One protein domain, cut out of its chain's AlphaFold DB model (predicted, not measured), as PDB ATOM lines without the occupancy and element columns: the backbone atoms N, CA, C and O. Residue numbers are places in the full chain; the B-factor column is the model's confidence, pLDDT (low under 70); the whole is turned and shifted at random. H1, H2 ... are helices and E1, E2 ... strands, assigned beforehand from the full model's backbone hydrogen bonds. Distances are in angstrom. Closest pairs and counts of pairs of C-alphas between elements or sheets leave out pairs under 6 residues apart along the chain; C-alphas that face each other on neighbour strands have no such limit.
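What this domain is: This is residues 16 to 30 and 169 to 269 of the 271 residues of an uncharacterized protein of Symbiodinium microadriaticum (UniProt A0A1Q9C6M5). A twisted wall of five antiparallel strands has two helices, H1 and H3, over one face, while the small hairpin E6 and E7 packs by E6 on the opposite face, near E1, E4 and E5. Helix H2 lies off beyond one end of the strands, on the loop that joins E2 to E3. The printed part has 116 residues, with three named helices and seven named strands in the order E1 H1 E2 H2 E3 E4 H3 E5 E6 E7. The large sheet runs E2 E3 E4 E1 E5, and the class is mixed, helices and strands. The whole is compact, with a radius of gyration of the C-alphas of 14.1 A and spans of 43 by 32 by 28 A.

Where its parts are: Begin in the sheet at C-alpha 218, (35.671, -1.883, 7.634), where E3 starts; it runs 16.7 A to residue 223. E4, residues 226 to 231, comes back over 17.1 A. Beside these look for E2, residues 194 to 197, E1, residues 22 to 26, 13.3 A long, and E5, residues 251 to 253. Find H1 from C-alpha 169 at (40.177, -17.459, 25.261) to residue 182, 20.1 A, and H3 from residue 233 to 245, 18.8 A. H2 is residues 204 to 211. E6 is residues 258 to 261, and E7, residues 264 to 267, ends at C-alpha (32.972, 7.988, 22.657).

How they stand to each other: The sheet is twisted, its C-alphas up to 4.1 A off the best plane. In the hairpin E3 and E4, N 221 and O 228 are 2.7 A apart, within hydrogen-bond range. So are N 195 and O 220 of E2 and E3, 2.8 A, N 24 and O 229 of E1 and E4, 2.8 A, and N 25 and O 252 of E1 and E5, 2.9 A. H1 and H3 are on the same face, in two layers, helices on one face of a sheet, at heights over the sheet of 9.9 and 9.6 A; both run along the strands. They are close but not clearly touching, C-alphas 179 and 242 closest at 7.9 A, at a steep tilt of 48 degrees, opposite ways. E4, H3 and E5 form a split strand-helix-strand unit, E1 between its two strands, with a right-handed crossover. H2 is not on the sheet. In the hairpin E6 and E7, N 261 and O 264 are 2.8 A apart; the closest C-alphas of E6 and E1 are Gly 259 and Gly 25, 6.8 A. In H1, H2 and H3 every O i to N i+4 pair is within hydrogen-bond range.

The domain as a whole: The two C-alphas farthest apart, Ser 30 and Pro 205, are 43.4 A apart. Residues 31 to 168 are not printed, and C-alphas 30 and 169 are 18.9 A apart across this cut. The link from H1 to E2, 11 residues, is long. Mean pLDDT of the printed part is 75.4; look for values under 70 at residues 16 to 30 and 247 to 260, among others.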
ATOM      1  N   ASP A  16      42.962   9.068   9.942       52.84
ATOM      2  CA  ASP A  16      41.654   9.243  10.605       52.84
ATOM      3  C   ASP A  16      40.487   9.431   9.607       52.84
ATOM      4  O   ASP A  16      39.410   8.872   9.777       52.84
ATOM      5  N   GLY A  17      40.738  10.105   8.478       55.84
ATOM      6  CA  GLY A  17      39.753  10.314   7.408       55.84
ATOM      7  C   GLY A  17      39.631   9.195   6.362       55.84
ATOM      8  O   GLY A  17      38.928   9.387   5.377       55.84
ATOM      9  N   GLU A  18      40.332   8.068   6.513       58.25
ATOM     10  CA  GLU A  18      40.337   6.948   5.552       58.25
ATOM     11  C   GLU A  18      39.530   5.730   6.042       58.25
ATOM     12  O   GLU A  18      39.360   4.756   5.300       58.25
ATOM     13  N   ILE A  19      39.018   5.783   7.279       57.09
ATOM     14  CA  ILE A  19      38.115   4.786   7.861       57.09
ATOM     15  C   ILE A  19      36.714   5.392   7.912       57.09
ATOM     16  O   ILE A  19      36.418   6.249   8.738       57.09
ATOM     17  N   HIS A  20      35.832   4.934   7.030       56.75
ATOM     18  CA  HIS A  20      34.468   5.449   6.945       56.75
ATOM     19  C   HIS A  20      33.487   4.462   7.576       56.75
ATOM     20  O   HIS A  20      33.341   3.336   7.094       56.75
ATOM     21  N   GLY A  21      32.787   4.874   8.635       56.12
ATOM     22  CA  GLY A  21      31.756   4.033   9.237       56.12
ATOM     23  C   GLY A  21      31.303   4.431  10.636       56.12
ATOM     24  O   GLY A  21      31.984   5.140  11.376       56.12
ATOM     25  N   LYS A  22      30.134   3.921  11.023       53.53
ATOM     26  CA  LYS A  22      29.649   4.002  12.406       53.53
ATOM     27  C   LYS A  22      30.363   2.932  13.224       53.53
ATOM     28  O   LYS A  22      30.339   1.766  12.833       53.53
ATOM     29  N   PHE A  23      30.954   3.298  14.360       54.38
ATOM     30  CA  PHE A  23      31.538   2.308  15.254       54.38
ATOM     31  C   PHE A  23      30.455   1.670  16.129       54.38
ATOM     32  O   PHE A  23      29.563   2.321  16.691       54.38
ATOM     33  N   ILE A  24      30.532   0.351  16.225       54.94
ATOM     34  CA  ILE A  24      29.686  -0.499  17.048       54.94
ATOM     35  C   ILE A  24      30.626  -1.306  17.944       54.94
ATOM     36  O   ILE A  24      31.475  -2.056  17.464       54.94
ATOM     37  N   GLY A  25      30.466  -1.146  19.254       48.69
ATOM     38  CA  GLY A  25      31.211  -1.884  20.264       48.69
ATOM     39  C   GLY A  25      30.359  -3.000  20.860       48.69
ATOM     40  O   GLY A  25      29.166  -2.831  21.126       48.69
ATOM     41  N   LEU A  26      30.966  -4.152  21.105       45.12
ATOM     42  CA  LEU A  26      30.493  -5.070  22.132       45.12
ATOM     43  C   LEU A  26      31.030  -4.540  23.454       45.12
ATOM     44  O   LEU A  26      32.225  -4.574  23.712       45.12
ATOM     45  N   THR A  27      30.126  -4.006  24.263       41.31
ATOM     46  CA  THR A  27      30.460  -3.482  25.583       41.31
ATOM     47  C   THR A  27      29.863  -4.435  26.610       41.31
ATOM     48  O   THR A  27      28.638  -4.635  26.612       41.31
ATOM     49  N   LYS A  28      30.671  -5.015  27.500       41.56
ATOM     50  CA  LYS A  28      30.122  -5.666  28.696       41.56
ATOM     51  C   LYS A  28      29.340  -4.618  29.503       41.56
ATOM     52  O   LYS A  28      29.789  -3.492  29.674       41.56
ATOM     53  N   LYS A  29      28.145  -4.970  29.995       38.53
ATOM     54  CA  LYS A  29      27.681  -4.353  31.247       38.53
ATOM     55  C   LYS A  29      28.546  -4.977  32.336       38.53
ATOM     56  O   LYS A  29      28.755  -6.190  32.290       38.53
ATOM     57  N   SER A  30      29.034  -4.177  33.274       39.38
ATOM     58  CA  SER A  30      29.710  -4.685  34.463       39.38
ATOM     59  C   SER A  30      28.857  -5.789  35.099       39.38
ATOM     60  O   SER A  30      27.701  -5.578  35.468       39.38
ATOM     61  N   PRO A 169      39.894 -18.677  26.032       68.44
ATOM     62  CA  PRO A 169      40.177 -17.459  25.261       68.44
ATOM     63  C   PRO A 169      40.842 -17.743  23.906       68.44
ATOM     64  O   PRO A 169      40.450 -17.216  22.864       68.44
ATOM     65  N   SER A 170      41.826 -18.647  23.900       74.44
ATOM     66  CA  SER A 170      42.565 -19.022  22.688       74.44
ATOM     67  C   SER A 170      41.677 -19.740  21.664       74.44
ATOM     68  O   SER A 170      41.751 -19.472  20.460       74.44
ATOM     69  N   SER A 171      40.812 -20.641  22.133       72.88
ATOM     70  CA  SER A 171      39.916 -21.434  21.281       72.88
ATOM     71  C   SER A 171      38.816 -20.574  20.657       72.88
ATOM     72  O   SER A 171      38.520 -20.718  19.465       72.88
ATOM     73  N   TRP A 172      38.265 -19.634  21.426       75.31
ATOM     74  CA  TRP A 172      37.320 -18.635  20.939       75.31
ATOM     75  C   TRP A 172      37.939 -17.749  19.862       75.31
ATOM     76  O   TRP A 172      37.455 -17.723  18.726       75.31
ATOM     77  N   ARG A 173      39.086 -17.130  20.165       82.38
ATOM     78  CA  ARG A 173      39.821 -16.291  19.215       82.38
ATOM     79  C   ARG A 173      40.106 -17.030  17.909       82.38
ATOM     80  O   ARG A 173      39.890 -16.485  16.830       82.38
ATOM     81  N   ARG A 174      40.535 -18.298  17.973       83.50
ATOM     82  CA  ARG A 174      40.784 -19.122  16.777       83.50
ATOM     83  C   ARG A 174      39.519 -19.328  15.940       83.50
ATOM     84  O   ARG A 174      39.605 -19.355  14.712       83.50
ATOM     85  N   THR A 175      38.369 -19.483  16.585       83.69
ATOM     86  CA  THR A 175      37.074 -19.684  15.921       83.69
ATOM     87  C   THR A 175      36.606 -18.409  15.224       83.69
ATOM     88  O   THR A 175      36.304 -18.446  14.030       83.69
ATOM     89  N   VAL A 176      36.631 -17.273  15.927       84.75
ATOM     90  CA  VAL A 176      36.279 -15.963  15.359       84.75
ATOM     91  C   VAL A 176      37.220 -15.601  14.216       84.75
ATOM     92  O   VAL A 176      36.754 -15.256  13.133       84.75
ATOM     93  N   ARG A 177      38.533 -15.772  14.409       89.25
ATOM     94  CA  ARG A 177      39.547 -15.526  13.377       89.25
ATOM     95  C   ARG A 177      39.257 -16.307  12.099       89.25
ATOM     96  O   ARG A 177      39.219 -15.719  11.026       89.25
ATOM     97  N   LYS A 178      39.014 -17.622  12.188       89.31
ATOM     98  CA  LYS A 178      38.659 -18.442  11.012       89.31
ATOM     99  C   LYS A 178      37.433 -17.892  10.282       89.31
ATOM    100  O   LYS A 178      37.397 -17.906   9.056       89.31
ATOM    101  N   MET A 179      36.446 -17.414  11.035       88.50
ATOM    102  CA  MET A 179      35.225 -16.843  10.482       88.50
ATOM    103  C   MET A 179      35.510 -15.515   9.766       88.50
ATOM    104  O   MET A 179      35.156 -15.377   8.599       88.50
ATOM    105  N   LEU A 180      36.217 -14.578  10.404       91.06
ATOM    106  CA  LEU A 180      36.588 -13.292   9.797       91.06
ATOM    107  C   LEU A 180      37.381 -13.495   8.500       91.06
ATOM    108  O   LEU A 180      37.029 -12.924   7.469       91.06
ATOM    109  N   LEU A 181      38.363 -14.400   8.508       92.31
ATOM    110  CA  LEU A 181      39.118 -14.755   7.304       92.31
ATOM    111  C   LEU A 181      38.216 -15.347   6.206       92.31
ATOM    112  O   LEU A 181      38.386 -15.030   5.032       92.31
ATOM    113  N   SER A 182      37.211 -16.156   6.564       92.75
ATOM    114  CA  SER A 182      36.237 -16.687   5.594       92.75
ATOM    115  C   SER A 182      35.302 -15.621   5.006       92.75
ATOM    116  O   SER A 182      34.744 -15.825   3.929       92.75
ATOM    117  N   LEU A 183      35.152 -14.476   5.683       92.19
ATOM    118  CA  LEU A 183      34.426 -13.302   5.190       92.19
ATOM    119  C   LEU A 183      35.328 -12.320   4.423       92.19
ATOM    120  O   LEU A 183      34.895 -11.209   4.122       92.19
ATOM    121  N   ASN A 184      36.549 -12.736   4.070       94.19
ATOM    122  CA  ASN A 184      37.561 -11.942   3.368       94.19
ATOM    123  C   ASN A 184      38.124 -10.760   4.172       94.19
ATOM    124  O   ASN A 184      38.631  -9.809   3.580       94.19
ATOM    125  N   TYR A 185      38.061 -10.813   5.504       93.25
ATOM    126  CA  TYR A 185      38.897  -9.932   6.318       93.25
ATOM    127  C   TYR A 185      40.351 -10.393   6.245       93.25
ATOM    128  O   TYR A 185      40.640 -11.583   6.090       93.25
ATOM    129  N   VAL A 186      41.258  -9.443   6.411       91.69
ATOM    130  CA  VAL A 186      42.697  -9.658   6.522       91.69
ATOM    131  C   VAL A 186      43.103  -9.345   7.960       91.69
ATOM    132  O   VAL A 186      42.673  -8.339   8.517       91.69
ATOM    133  N   GLU A 187      43.867 -10.244   8.577       91.56
ATOM    134  CA  GLU A 187      44.467 -10.023   9.900       91.56
ATOM    135  C   GLU A 187      45.715  -9.157   9.741       91.56
ATOM    136  O   GLU A 187      46.526  -9.413   8.848       91.56
ATOM    137  N   SER A 188      45.871  -8.164  10.613       86.62
ATOM    138  CA  SER A 188      47.073  -7.341  10.661       86.62
ATOM    139  C   SER A 188      48.277  -8.165  11.128       86.62
ATOM    140  O   SER A 188      48.197  -9.011  12.021       86.62
ATOM    141  N   VAL A 189      49.419  -7.915  10.499       83.12
ATOM    142  CA  VAL A 189      50.728  -8.474  10.843       83.12
ATOM    143  C   VAL A 189      51.316  -7.777  12.082       83.12
ATOM    144  O   VAL A 189      52.038  -8.425  12.843       83.12
ATOM    145  N   PHE A 190      51.011  -6.493  12.316       79.81
ATOM    146  CA  PHE A 190      51.463  -5.719  13.485       79.81
ATOM    147  C   PHE A 190      50.636  -5.973  14.726       79.81
ATOM    148  O   PHE A 190      51.197  -6.120  15.812       79.81
ATOM    149  N   ASP A 191      49.318  -5.995  14.564       84.25
ATOM    150  CA  ASP A 191      48.395  -6.190  15.667       84.25
ATOM    151  C   ASP A 191      47.484  -7.380  15.364       84.25
ATOM    152  O   ASP A 191      46.490  -7.237  14.656       84.25
ATOM    153  N   PRO A 192      47.766  -8.570  15.920       85.50
ATOM    154  CA  PRO A 192      46.915  -9.733  15.721       85.50
ATOM    155  C   PRO A 192      45.456  -9.491  16.146       85.50
ATOM    156  O   PRO A 192      44.558 -10.211  15.712       85.50
ATOM    157  N   CYS A 193      45.180  -8.539  17.035       88.25
ATOM    158  CA  CYS A 193      43.815  -8.200  17.427       88.25
ATOM    159  C   CYS A 193      43.080  -7.390  16.354       88.25
ATOM    160  O   CYS A 193      41.860  -7.282  16.422       88.25
ATOM    161  N   LEU A 194      43.775  -6.872  15.344       87.62
ATOM    162  CA  LEU A 194      43.206  -6.033  14.306       87.62
ATOM    163  C   LEU A 194      42.931  -6.810  13.015       87.62
ATOM    164  O   LEU A 194      43.793  -7.492  12.460       87.62
ATOM    165  N   PHE A 195      41.722  -6.644  12.494       90.69
ATOM    166  CA  PHE A 195      41.283  -7.175  11.212       90.69
ATOM    167  C   PHE A 195      40.687  -6.053  10.373       90.69
ATOM    168  O   PHE A 195      39.938  -5.222  10.883       90.69
ATOM    169  N   PHE A 196      40.948  -6.059   9.072       89.62
ATOM    170  CA  PHE A 196      40.378  -5.085   8.146       89.62
ATOM    171  C   PHE A 196      39.768  -5.764   6.924       89.62
ATOM    172  O   PHE A 196      40.205  -6.822   6.475       89.62
ATOM    173  N   LEU A 197      38.721  -5.147   6.389       91.00
ATOM    174  CA  LEU A 197      38.005  -5.583   5.203       91.00
ATOM    175  C   LEU A 197      38.449  -4.719   4.018       91.00
ATOM    176  O   LEU A 197      38.047  -3.557   3.943       91.00
ATOM    177  N   PRO A 198      39.259  -5.229   3.079       89.69
ATOM    178  CA  PRO A 198      39.710  -4.436   1.940       89.69
ATOM    179  C   PRO A 198      38.528  -4.042   1.054       89.69
ATOM    180  O   PRO A 198      37.557  -4.798   0.949       89.69
ATOM    181  N   TYR A 199      38.614  -2.883   0.397       87.94
ATOM    182  CA  TYR A 199      37.629  -2.477  -0.606       87.94
ATOM    183  C   TYR A 199      37.531  -3.505  -1.738       87.94
ATOM    184  O   TYR A 199      38.536  -4.058  -2.187       87.94
ATOM    185  N   ASN A 200      36.315  -3.749  -2.216       90.19
ATOM    186  CA  ASN A 200      36.093  -4.536  -3.422       90.19
ATOM    187  C   ASN A 200      36.241  -3.664  -4.689       90.19
ATOM    188  O   ASN A 200      36.420  -2.448  -4.622       90.19
ATOM    189  N   ASN A 201      36.142  -4.288  -5.865       88.06
ATOM    190  CA  ASN A 201      36.287  -3.589  -7.148       88.06
ATOM    191  C   ASN A 201      35.256  -2.470  -7.374       88.06
ATOM    192  O   ASN A 201      35.556  -1.534  -8.111       88.06
ATOM    193  N   ASP A 202      34.089  -2.549  -6.735       88.50
ATOM    194  CA  ASP A 202      33.018  -1.556  -6.863       88.50
ATOM    195  C   ASP A 202      33.229  -0.364  -5.910       88.50
ATOM    196  O   ASP A 202      32.883   0.772  -6.230       88.50
ATOM    197  N   GLU A 203      33.855  -0.602  -4.754       85.38
ATOM    198  CA  GLU A 203      34.177   0.403  -3.735       85.38
ATOM    199  C   GLU A 203      35.480   1.157  -4.055       85.38
ATOM    200  O   GLU A 203      35.618   2.334  -3.718       85.38
ATOM    201  N   LEU A 204      36.433   0.515  -4.744       82.69
ATOM    202  CA  LEU A 204      37.735   1.101  -5.085       82.69
ATOM    203  C   LEU A 204      37.650   2.428  -5.868       82.69
ATOM    204  O   LEU A 204      38.417   3.336  -5.545       82.69
ATOM    205  N   PRO A 205      36.777   2.604  -6.882       83.81
ATOM    206  CA  PRO A 205      36.615   3.889  -7.562       83.81
ATOM    207  C   PRO A 205      36.148   5.003  -6.622       83.81
ATOM    208  O   PRO A 205      36.634   6.129  -6.717       83.81
ATOM    209  N   VAL A 206      35.243   4.689  -5.691       80.94
ATOM    210  CA  VAL A 206      34.740   5.647  -4.697       80.94
ATOM    211  C   VAL A 206      35.858   6.021  -3.726       80.94
ATOM    212  O   VAL A 206      36.143   7.203  -3.552       80.94
ATOM    213  N   ALA A 207      36.573   5.029  -3.190       75.12
ATOM    214  CA  ALA A 207      37.724   5.248  -2.318       75.12
ATOM    215  C   ALA A 207      38.846   6.038  -3.015       75.12
ATOM    216  O   ALA A 207      39.468   6.909  -2.418       75.12
ATOM    217  N   LYS A 208      39.089   5.817  -4.313       80.00
ATOM    218  CA  LYS A 208      40.050   6.620  -5.091       80.00
ATOM    219  C   LYS A 208      39.698   8.100  -5.137       80.00
ATOM    220  O   LYS A 208      40.600   8.926  -5.048       80.00
ATOM    221  N   ASN A 209      38.413   8.421  -5.233       76.94
ATOM    222  CA  ASN A 209      37.950   9.804  -5.257       76.94
ATOM    223  C   ASN A 209      37.978  10.469  -3.873       76.94
ATOM    224  O   ASN A 209      38.178  11.677  -3.800       76.94
ATOM    225  N   VAL A 210      37.778   9.702  -2.796       72.69
ATOM    226  CA  VAL A 210      37.682  10.233  -1.424       72.69
ATOM    227  C   VAL A 210      39.042  10.269  -0.719       72.69
ATOM    228  O   VAL A 210      39.417  11.288  -0.150       72.69
ATOM    229  N   SER A 211      39.807   9.181  -0.795       66.56
ATOM    230  CA  SER A 211      41.024   8.935  -0.004       66.56
ATOM    231  C   SER A 211      42.236   8.553  -0.866       66.56
ATOM    232  O   SER A 211      43.229   8.014  -0.374       66.56
ATOM    233  N   GLY A 212      42.177   8.772  -2.185       70.31
ATOM    234  CA  GLY A 212      43.245   8.354  -3.103       70.31
ATOM    235  C   GLY A 212      43.386   6.832  -3.224       70.31
ATOM    236  O   GLY A 212      44.393   6.344  -3.731       70.31
ATOM    237  N   GLY A 213      42.378   6.075  -2.777       68.44
ATOM    238  CA  GLY A 213      42.344   4.614  -2.833       68.44
ATOM    239  C   GLY A 213      42.932   3.949  -1.592       68.44
ATOM    240  O   GLY A 213      43.059   2.728  -1.575       68.44
ATOM    241  N   ARG A 214      43.277   4.739  -0.570       70.50
ATOM    242  CA  ARG A 214      43.652   4.267   0.766       70.50
ATOM    243  C   ARG A 214      42.401   4.058   1.623       70.50
ATOM    244  O   ARG A 214      41.337   4.583   1.297       70.50
ATOM    245  N   GLY A 215      42.492   3.285   2.697       77.06
ATOM    246  CA  GLY A 215      41.324   2.947   3.520       77.06
ATOM    247  C   GLY A 215      40.864   1.499   3.381       77.06
ATOM    248  O   GLY A 215      41.409   0.710   2.606       77.06
ATOM    249  N   CYS A 216      39.836   1.163   4.149       85.06
ATOM    250  CA  CYS A 216      39.184  -0.137   4.113       85.06
ATOM    251  C   CYS A 216      37.669   0.018   4.201       85.06
ATOM    252  O   CYS A 216      37.147   1.021   4.681       85.06
ATOM    253  N   ALA A 217      36.954  -1.010   3.755       86.12
ATOM    254  CA  ALA A 217      35.507  -1.085   3.888       86.12
ATOM    255  C   ALA A 217      35.067  -1.296   5.343       86.12
ATOM    256  O   ALA A 217      33.919  -1.030   5.679       86.12
ATOM    257  N   GLY A 218      35.957  -1.770   6.214       84.69
ATOM    258  CA  GLY A 218      35.671  -1.883   7.634       84.69
ATOM    259  C   GLY A 218      36.822  -2.460   8.438       84.69
ATOM    260  O   GLY A 218      37.767  -3.025   7.891       84.69
ATOM    261  N   ILE A 219      36.717  -2.316   9.750       85.75
ATOM    262  CA  ILE A 219      37.722  -2.684  10.735       85.75
ATOM    263  C   ILE A 219      37.059  -3.428  11.892       85.75
ATOM    264  O   ILE A 219      35.926  -3.134  12.279       85.75
ATOM    265  N   VAL A 220      37.759  -4.418  12.429       87.56
ATOM    266  CA  VAL A 220      37.377  -5.164  13.627       87.56
ATOM    267  C   VAL A 220      38.606  -5.277  14.510       87.56
ATOM    268  O   VAL A 220      39.593  -5.898  14.130       87.56
ATOM    269  N   LEU A 221      38.526  -4.704  15.698       86.19
ATOM    270  CA  LEU A 221      39.435  -4.946  16.798       86.19
ATOM    271  C   LEU A 221      38.807  -6.015  17.698       86.19
ATOM    272  O   LEU A 221      37.672  -5.872  18.155       86.19
ATOM    273  N   LEU A 222      39.532  -7.109  17.891       84.88
ATOM    274  CA  LEU A 222      39.139  -8.281  18.657       84.88
ATOM    275  C   LEU A 222      40.184  -8.533  19.740       84.88
ATOM    276  O   LEU A 222      41.225  -9.142  19.465       84.88
ATOM    277  N   ASP A 223      39.881  -8.120  20.964       81.81
ATOM    278  CA  ASP A 223      40.699  -8.437  22.130       81.81
ATOM    279  C   ASP A 223      39.986  -9.465  23.008       81.81
ATOM    280  O   ASP A 223      38.959  -9.192  23.622       81.81
ATOM    281  N   VAL A 224      40.528 -10.685  23.011       74.75
ATOM    282  CA  VAL A 224      39.924 -11.883  23.608       74.75
ATOM    283  C   VAL A 224      38.480 -12.101  23.131       74.75
ATOM    284  O   VAL A 224      38.262 -12.777  22.124       74.75
ATOM    285  N   GLU A 225      37.509 -11.548  23.848       70.75
ATOM    286  CA  GLU A 225      36.069 -11.677  23.628       70.75
ATOM    287  C   GLU A 225      35.369 -10.343  23.344       70.75
ATOM    288  O   GLU A 225      34.223 -10.343  22.886       70.75
ATOM    289  N   ASP A 226      36.059  -9.226  23.564       74.19
ATOM    290  CA  ASP A 226      35.545  -7.893  23.307       74.19
ATOM    291  C   ASP A 226      35.777  -7.529  21.838       74.19
ATOM    292  O   ASP A 226      36.871  -7.683  21.287       74.19
ATOM    293  N   PHE A 227      34.722  -7.033  21.189       78.56
ATOM    294  CA  PHE A 227      34.797  -6.526  19.822       78.56
ATOM    295  C   PHE A 227      34.604  -5.018  19.821       78.56
ATOM    296  O   PHE A 227      33.640  -4.501  20.385       78.56
ATOM    297  N   LEU A 228      35.429  -4.331  19.052       81.94
ATOM    298  CA  LEU A 228      35.177  -2.973  18.603       81.94
ATOM    299  C   LEU A 228      35.282  -2.965  17.085       81.94
ATOM    300  O   LEU A 228      36.300  -3.360  16.533       81.94
ATOM    301  N   GLN A 229      34.228  -2.569  16.386       84.12
ATOM    302  CA  GLN A 229      34.217  -2.615  14.925       84.12
ATOM    303  C   GLN A 229      33.567  -1.377  14.330       84.12
ATOM    304  O   GLN A 229      32.776  -0.710  14.989       84.12
ATOM    305  N   GLY A 230      33.902  -1.072  13.085       82.38
ATOM    306  CA  GLY A 230      33.311   0.035  12.343       82.38
ATOM    307  C   GLY A 230      33.587  -0.111  10.857       82.38
ATOM    308  O   GLY A 230      34.588  -0.702  10.465       82.38
ATOM    309  N   GLY A 231      32.691   0.382  10.015       81.62
ATOM    310  CA  GLY A 231      32.869   0.291   8.571       81.62
ATOM    311  C   GLY A 231      31.640   0.724   7.791       81.62
ATOM    312  O   GLY A 231      30.680   1.260   8.347       81.62
ATOM    313  N   ASN A 232      31.696   0.478   6.490       82.19
ATOM    314  CA  ASN A 232      30.647   0.795   5.541       82.19
ATOM    315  C   ASN A 232      29.496  -0.232   5.575       82.19
ATOM    316  O   ASN A 232      29.502  -1.199   6.336       82.19
ATOM    317  N   GLU A 233      28.507  -0.048   4.699       85.50
ATOM    318  CA  GLU A 233      27.321  -0.911   4.627       85.50
ATOM    319  C   GLU A 233      27.661  -2.396   4.398       85.50
ATOM    320  O   GLU A 233      27.046  -3.281   4.995       85.50
ATOM    321  N   ARG A 234      28.678  -2.702   3.581       89.50
ATOM    322  CA  ARG A 234      29.102  -4.090   3.343       89.50
ATOM    323  C   ARG A 234      29.664  -4.717   4.612       89.50
ATOM    324  O   ARG A 234      29.359  -5.871   4.914       89.50
ATOM    325  N   HIS A 235      30.474  -3.972   5.353       88.25
ATOM    326  CA  HIS A 235      30.971  -4.409   6.652       88.25
ATOM    327  C   HIS A 235      29.821  -4.647   7.641       88.25
ATOM    328  O   HIS A 235      29.790  -5.700   8.278       88.25
ATOM    329  N   GLU A 236      28.832  -3.750   7.714       84.69
ATOM    330  CA  GLU A 236      27.646  -3.930   8.570       84.69
ATOM    331  C   GLU A 236      26.892  -5.235   8.240       84.69
ATOM    332  O   GLU A 236      26.617  -6.036   9.139       84.69
ATOM    333  N   GLN A 237      26.665  -5.522   6.954       89.38
ATOM    334  CA  GLN A 237      26.012  -6.760   6.501       89.38
ATOM    335  C   GLN A 237      26.815  -8.027   6.850       89.38
ATOM    336  O   GLN A 237      26.243  -9.070   7.179       89.38
ATOM    337  N   LEU A 238      28.148  -7.972   6.770       88.94
ATOM    338  CA  LEU A 238      29.017  -9.088   7.157       88.94
ATOM    339  C   LEU A 238      29.004  -9.310   8.675       88.94
ATOM    340  O   LEU A 238      28.971 -10.458   9.127       88.94
ATOM    341  N   MET A 239      28.954  -8.232   9.458       84.25
ATOM    342  CA  MET A 239      28.807  -8.304  10.911       84.25
ATOM    343  C   MET A 239      27.449  -8.881  11.321       84.25
ATOM    344  O   MET A 239      27.390  -9.654  12.275       84.25
ATOM    345  N   ASP A 240      26.372  -8.621  10.578       83.69
ATOM    346  CA  ASP A 240      25.078  -9.275  10.820       83.69
ATOM    347  C   ASP A 240      25.134 -10.793  10.622       83.69
ATOM    348  O   ASP A 240      24.569 -11.548  11.418       83.69
ATOM    349  N   ARG A 241      25.882 -11.278   9.625       84.81
ATOM    350  CA  ARG A 241      26.114 -12.725   9.453       84.81
ATOM    351  C   ARG A 241      26.907 -13.312  10.618       84.81
ATOM    352  O   ARG A 241      26.612 -14.418  11.069       84.81
ATOM    353  N   LEU A 242      27.889 -12.566  11.127       80.62
ATOM    354  CA  LEU A 242      28.657 -12.942  12.316       80.62
ATOM    355  C   LEU A 242      27.733 -13.048  13.544       80.62
ATOM    356  O   LEU A 242      27.801 -14.040  14.268       80.62
ATOM    357  N   ARG A 243      26.813 -12.090  13.726       76.12
ATOM    358  CA  ARG A 243      25.801 -12.081  14.803       76.12
ATOM    359  C   ARG A 243      24.799 -13.227  14.707       76.12
ATOM    360  O   ARG A 243      24.374 -13.750  15.725       76.12
ATOM    361  N   GLN A 244      24.414 -13.628  13.499       78.38
ATOM    362  CA  GLN A 244      23.528 -14.780  13.311       78.38
ATOM    363  C   GLN A 244      24.224 -16.097  13.660       78.38
ATOM    364  O   GLN A 244      23.582 -17.035  14.130       78.38
ATOM    365  N   ARG A 245      25.538 -16.176  13.423       72.38
ATOM    366  CA  ARG A 245      26.332 -17.376  13.695       72.38
ATOM    367  C   ARG A 245      26.687 -17.527  15.169       72.38
ATOM    368  O   ARG A 245      26.702 -18.649  15.664       72.38
ATOM    369  N   PHE A 246      26.998 -16.427  15.846       70.31
ATOM    370  CA  PHE A 246      27.408 -16.434  17.243       70.31
ATOM    371  C   PHE A 246      26.346 -15.761  18.107       70.31
ATOM    372  O   PHE A 246      26.033 -14.589  17.903       70.31
ATOM    373  N   LYS A 247      25.846 -16.468  19.127       59.94
ATOM    374  CA  LYS A 247      25.034 -15.867  20.197       59.94
ATOM    375  C   LYS A 247      25.911 -14.966  21.078       59.94
ATOM    376  O   LYS A 247      26.331 -15.351  22.164       59.94
ATOM    377  N   LEU A 248      26.258 -13.796  20.554       58.88
ATOM    378  CA  LEU A 248      27.052 -12.781  21.241       58.88
ATOM    379  C   LEU A 248      26.171 -11.966  22.190       58.88
ATOM    380  O   LEU A 248      24.950 -11.928  22.042       58.88
ATOM    381  N   GLY A 249      26.805 -11.327  23.175       57.97
ATOM    382  CA  GLY A 249      26.128 -10.474  24.149       57.97
ATOM    383  C   GLY A 249      25.489  -9.217  23.545       57.97
ATOM    384  O   GLY A 249      25.310  -9.079  22.336       57.97
ATOM    385  N   LYS A 250      25.145  -8.263  24.415       59.66
ATOM    386  CA  LYS A 250      24.517  -6.997  24.013       59.66
ATOM    387  C   LYS A 250      25.486  -6.182  23.141       59.66
ATOM    388  O   LYS A 250      26.534  -5.747  23.608       59.66
ATOM    389  N   TRP A 251      25.113  -5.951  21.884       64.50
ATOM    390  CA  TRP A 251      25.807  -5.031  20.982       64.50
ATOM    391  C   TRP A 251      25.351  -3.602  21.254       64.50
ATOM    392  O   TRP A 251      24.147  -3.344  21.317       64.50
ATOM    393  N   ARG A 252      26.292  -2.664  21.379       65.56
ATOM    394  CA  ARG A 252      25.988  -1.241  21.527       65.56
ATOM    395  C   ARG A 252      26.548  -0.451  20.361       65.56
ATOM    396  O   ARG A 252      27.701  -0.591  19.965       65.56
ATOM    397  N   LYS A 253      25.710   0.413  19.804       66.00
ATOM    398  CA  LYS A 253      26.153   1.398  18.828       66.00
ATOM    399  C   LYS A 253      26.804   2.545  19.594       66.00
ATOM    400  O   LYS A 253      26.133   3.161  20.406       66.00
ATOM    401  N   VAL A 254      28.089   2.789  19.350       64.94
ATOM    402  CA  VAL A 254      28.866   3.836  20.043       64.94
ATOM    403  C   VAL A 254      28.899   5.133  19.216       64.94
ATOM    404  O   VAL A 254      29.274   6.185  19.710       64.94
ATOM    405  N   TYR A 255      28.438   5.094  17.960       61.41
ATOM    406  CA  TYR A 255      28.268   6.292  17.132       61.41
ATOM    407  C   TYR A 255      27.312   7.309  17.775       61.41
ATOM    408  O   TYR A 255      26.115   7.030  17.898       61.41
ATOM    409  N   CYS A 256      27.845   8.487  18.122       58.91
ATOM    410  CA  CYS A 256      27.165   9.541  18.883       58.91
ATOM    411  C   CYS A 256      26.634   9.086  20.257       58.91
ATOM    412  O   CYS A 256      25.676   9.665  20.768       58.91
ATOM    413  N   ASP A 257      27.247   8.059  20.845       64.50
ATOM    414  CA  ASP A 257      26.934   7.544  22.177       64.50
ATOM    415  C   ASP A 257      28.239   7.183  22.916       64.50
ATOM    416  O   ASP A 257      29.342   7.341  22.389       64.50
ATOM    417  N   ARG A 258      28.128   6.719  24.160       67.19
ATOM    418  CA  ARG A 258      29.252   6.233  24.964       67.19
ATOM    419  C   ARG A 258      29.154   4.728  25.166       67.19
ATOM    420  O   ARG A 258      28.096   4.191  25.484       67.19
ATOM    421  N   GLY A 259      30.284   4.049  25.026       68.06
ATOM    422  CA  GLY A 259      30.432   2.627  25.314       68.06
ATOM    423  C   GLY A 259      31.621   2.357  26.225       68.06
ATOM    424  O   GLY A 259      32.475   3.218  26.405       68.06
ATOM    425  N   GLU A 260      31.692   1.155  26.786       68.38
ATOM    426  CA  GLU A 260      32.894   0.662  27.460       68.38
ATOM    427  C   GLU A 260      33.583  -0.384  26.593       68.38
ATOM    428  O   GLU A 260      32.959  -1.357  26.175       68.38
ATOM    429  N   TYR A 261      34.874  -0.202  26.348       71.19
ATOM    430  CA  TYR A 261      35.719  -1.168  25.662       71.19
ATOM    431  C   TYR A 261      37.007  -1.335  26.466       71.19
ATOM    432  O   TYR A 261      37.678  -0.346  26.770       71.19
ATOM    433  N   LEU A 262      37.323  -2.572  26.864       70.69
ATOM    434  CA  LEU A 262      38.501  -2.902  27.681       70.69
ATOM    435  C   LEU A 262      38.624  -2.053  28.960       70.69
ATOM    436  O   LEU A 262      39.699  -1.566  29.316       70.69
ATOM    437  N   GLY A 263      37.495  -1.819  29.636       68.38
ATOM    438  CA  GLY A 263      37.436  -1.020  30.865       68.38
ATOM    439  C   GLY A 263      37.663   0.481  30.662       68.38
ATOM    440  O   GLY A 263      37.867   1.209  31.633       68.38
ATOM    441  N   ARG A 264      37.644   0.968  29.415       71.88
ATOM    442  CA  ARG A 264      37.701   2.396  29.095       71.88
ATOM    443  C   ARG A 264      36.413   2.853  28.446       71.88
ATOM    444  O   ARG A 264      35.851   2.157  27.606       71.88
ATOM    445  N   THR A 265      35.975   4.053  28.802       75.12
ATOM    446  CA  THR A 265      34.890   4.713  28.083       75.12
ATOM    447  C   THR A 265      35.395   5.166  26.718       75.12
ATOM    448  O   THR A 265      36.397   5.872  26.629       75.12
ATOM    449  N   VAL A 266      34.694   4.743  25.674       70.75
ATOM    450  CA  VAL A 266      34.913   5.147  24.289       70.75
ATOM    451  C   VAL A 266      33.702   5.953  23.847       70.75
ATOM    452  O   VAL A 266      32.561   5.517  24.015       70.75
ATOM    453  N   ASP A 267      33.955   7.123  23.285       69.38
ATOM    454  CA  ASP A 267      32.972   7.988  22.657       69.38
ATOM    455  C   ASP A 267      33.377   8.261  21.208       69.38
ATOM    456  O   ASP A 267      34.507   8.649  20.922       69.38
ATOM    457  N   GLN A 268      32.454   8.033  20.272       63.53
ATOM    458  CA  GLN A 268      32.683   8.431  18.888       63.53
ATOM    459  C   GLN A 268      32.142   9.848  18.682       63.53
ATOM    460  O   GLN A 268      30.928  10.072  18.744       63.53
ATOM    461  N   MET A 269      33.051  10.791  18.428       62.78
ATOM    462  CA  MET A 269      32.699  12.172  18.102       62.78
ATOM    463  C   MET A 269      32.005  12.256  16.727       62.78
ATOM    464  O   MET A 269      32.225  11.388  15.881       62.78
TER     465      MET A 269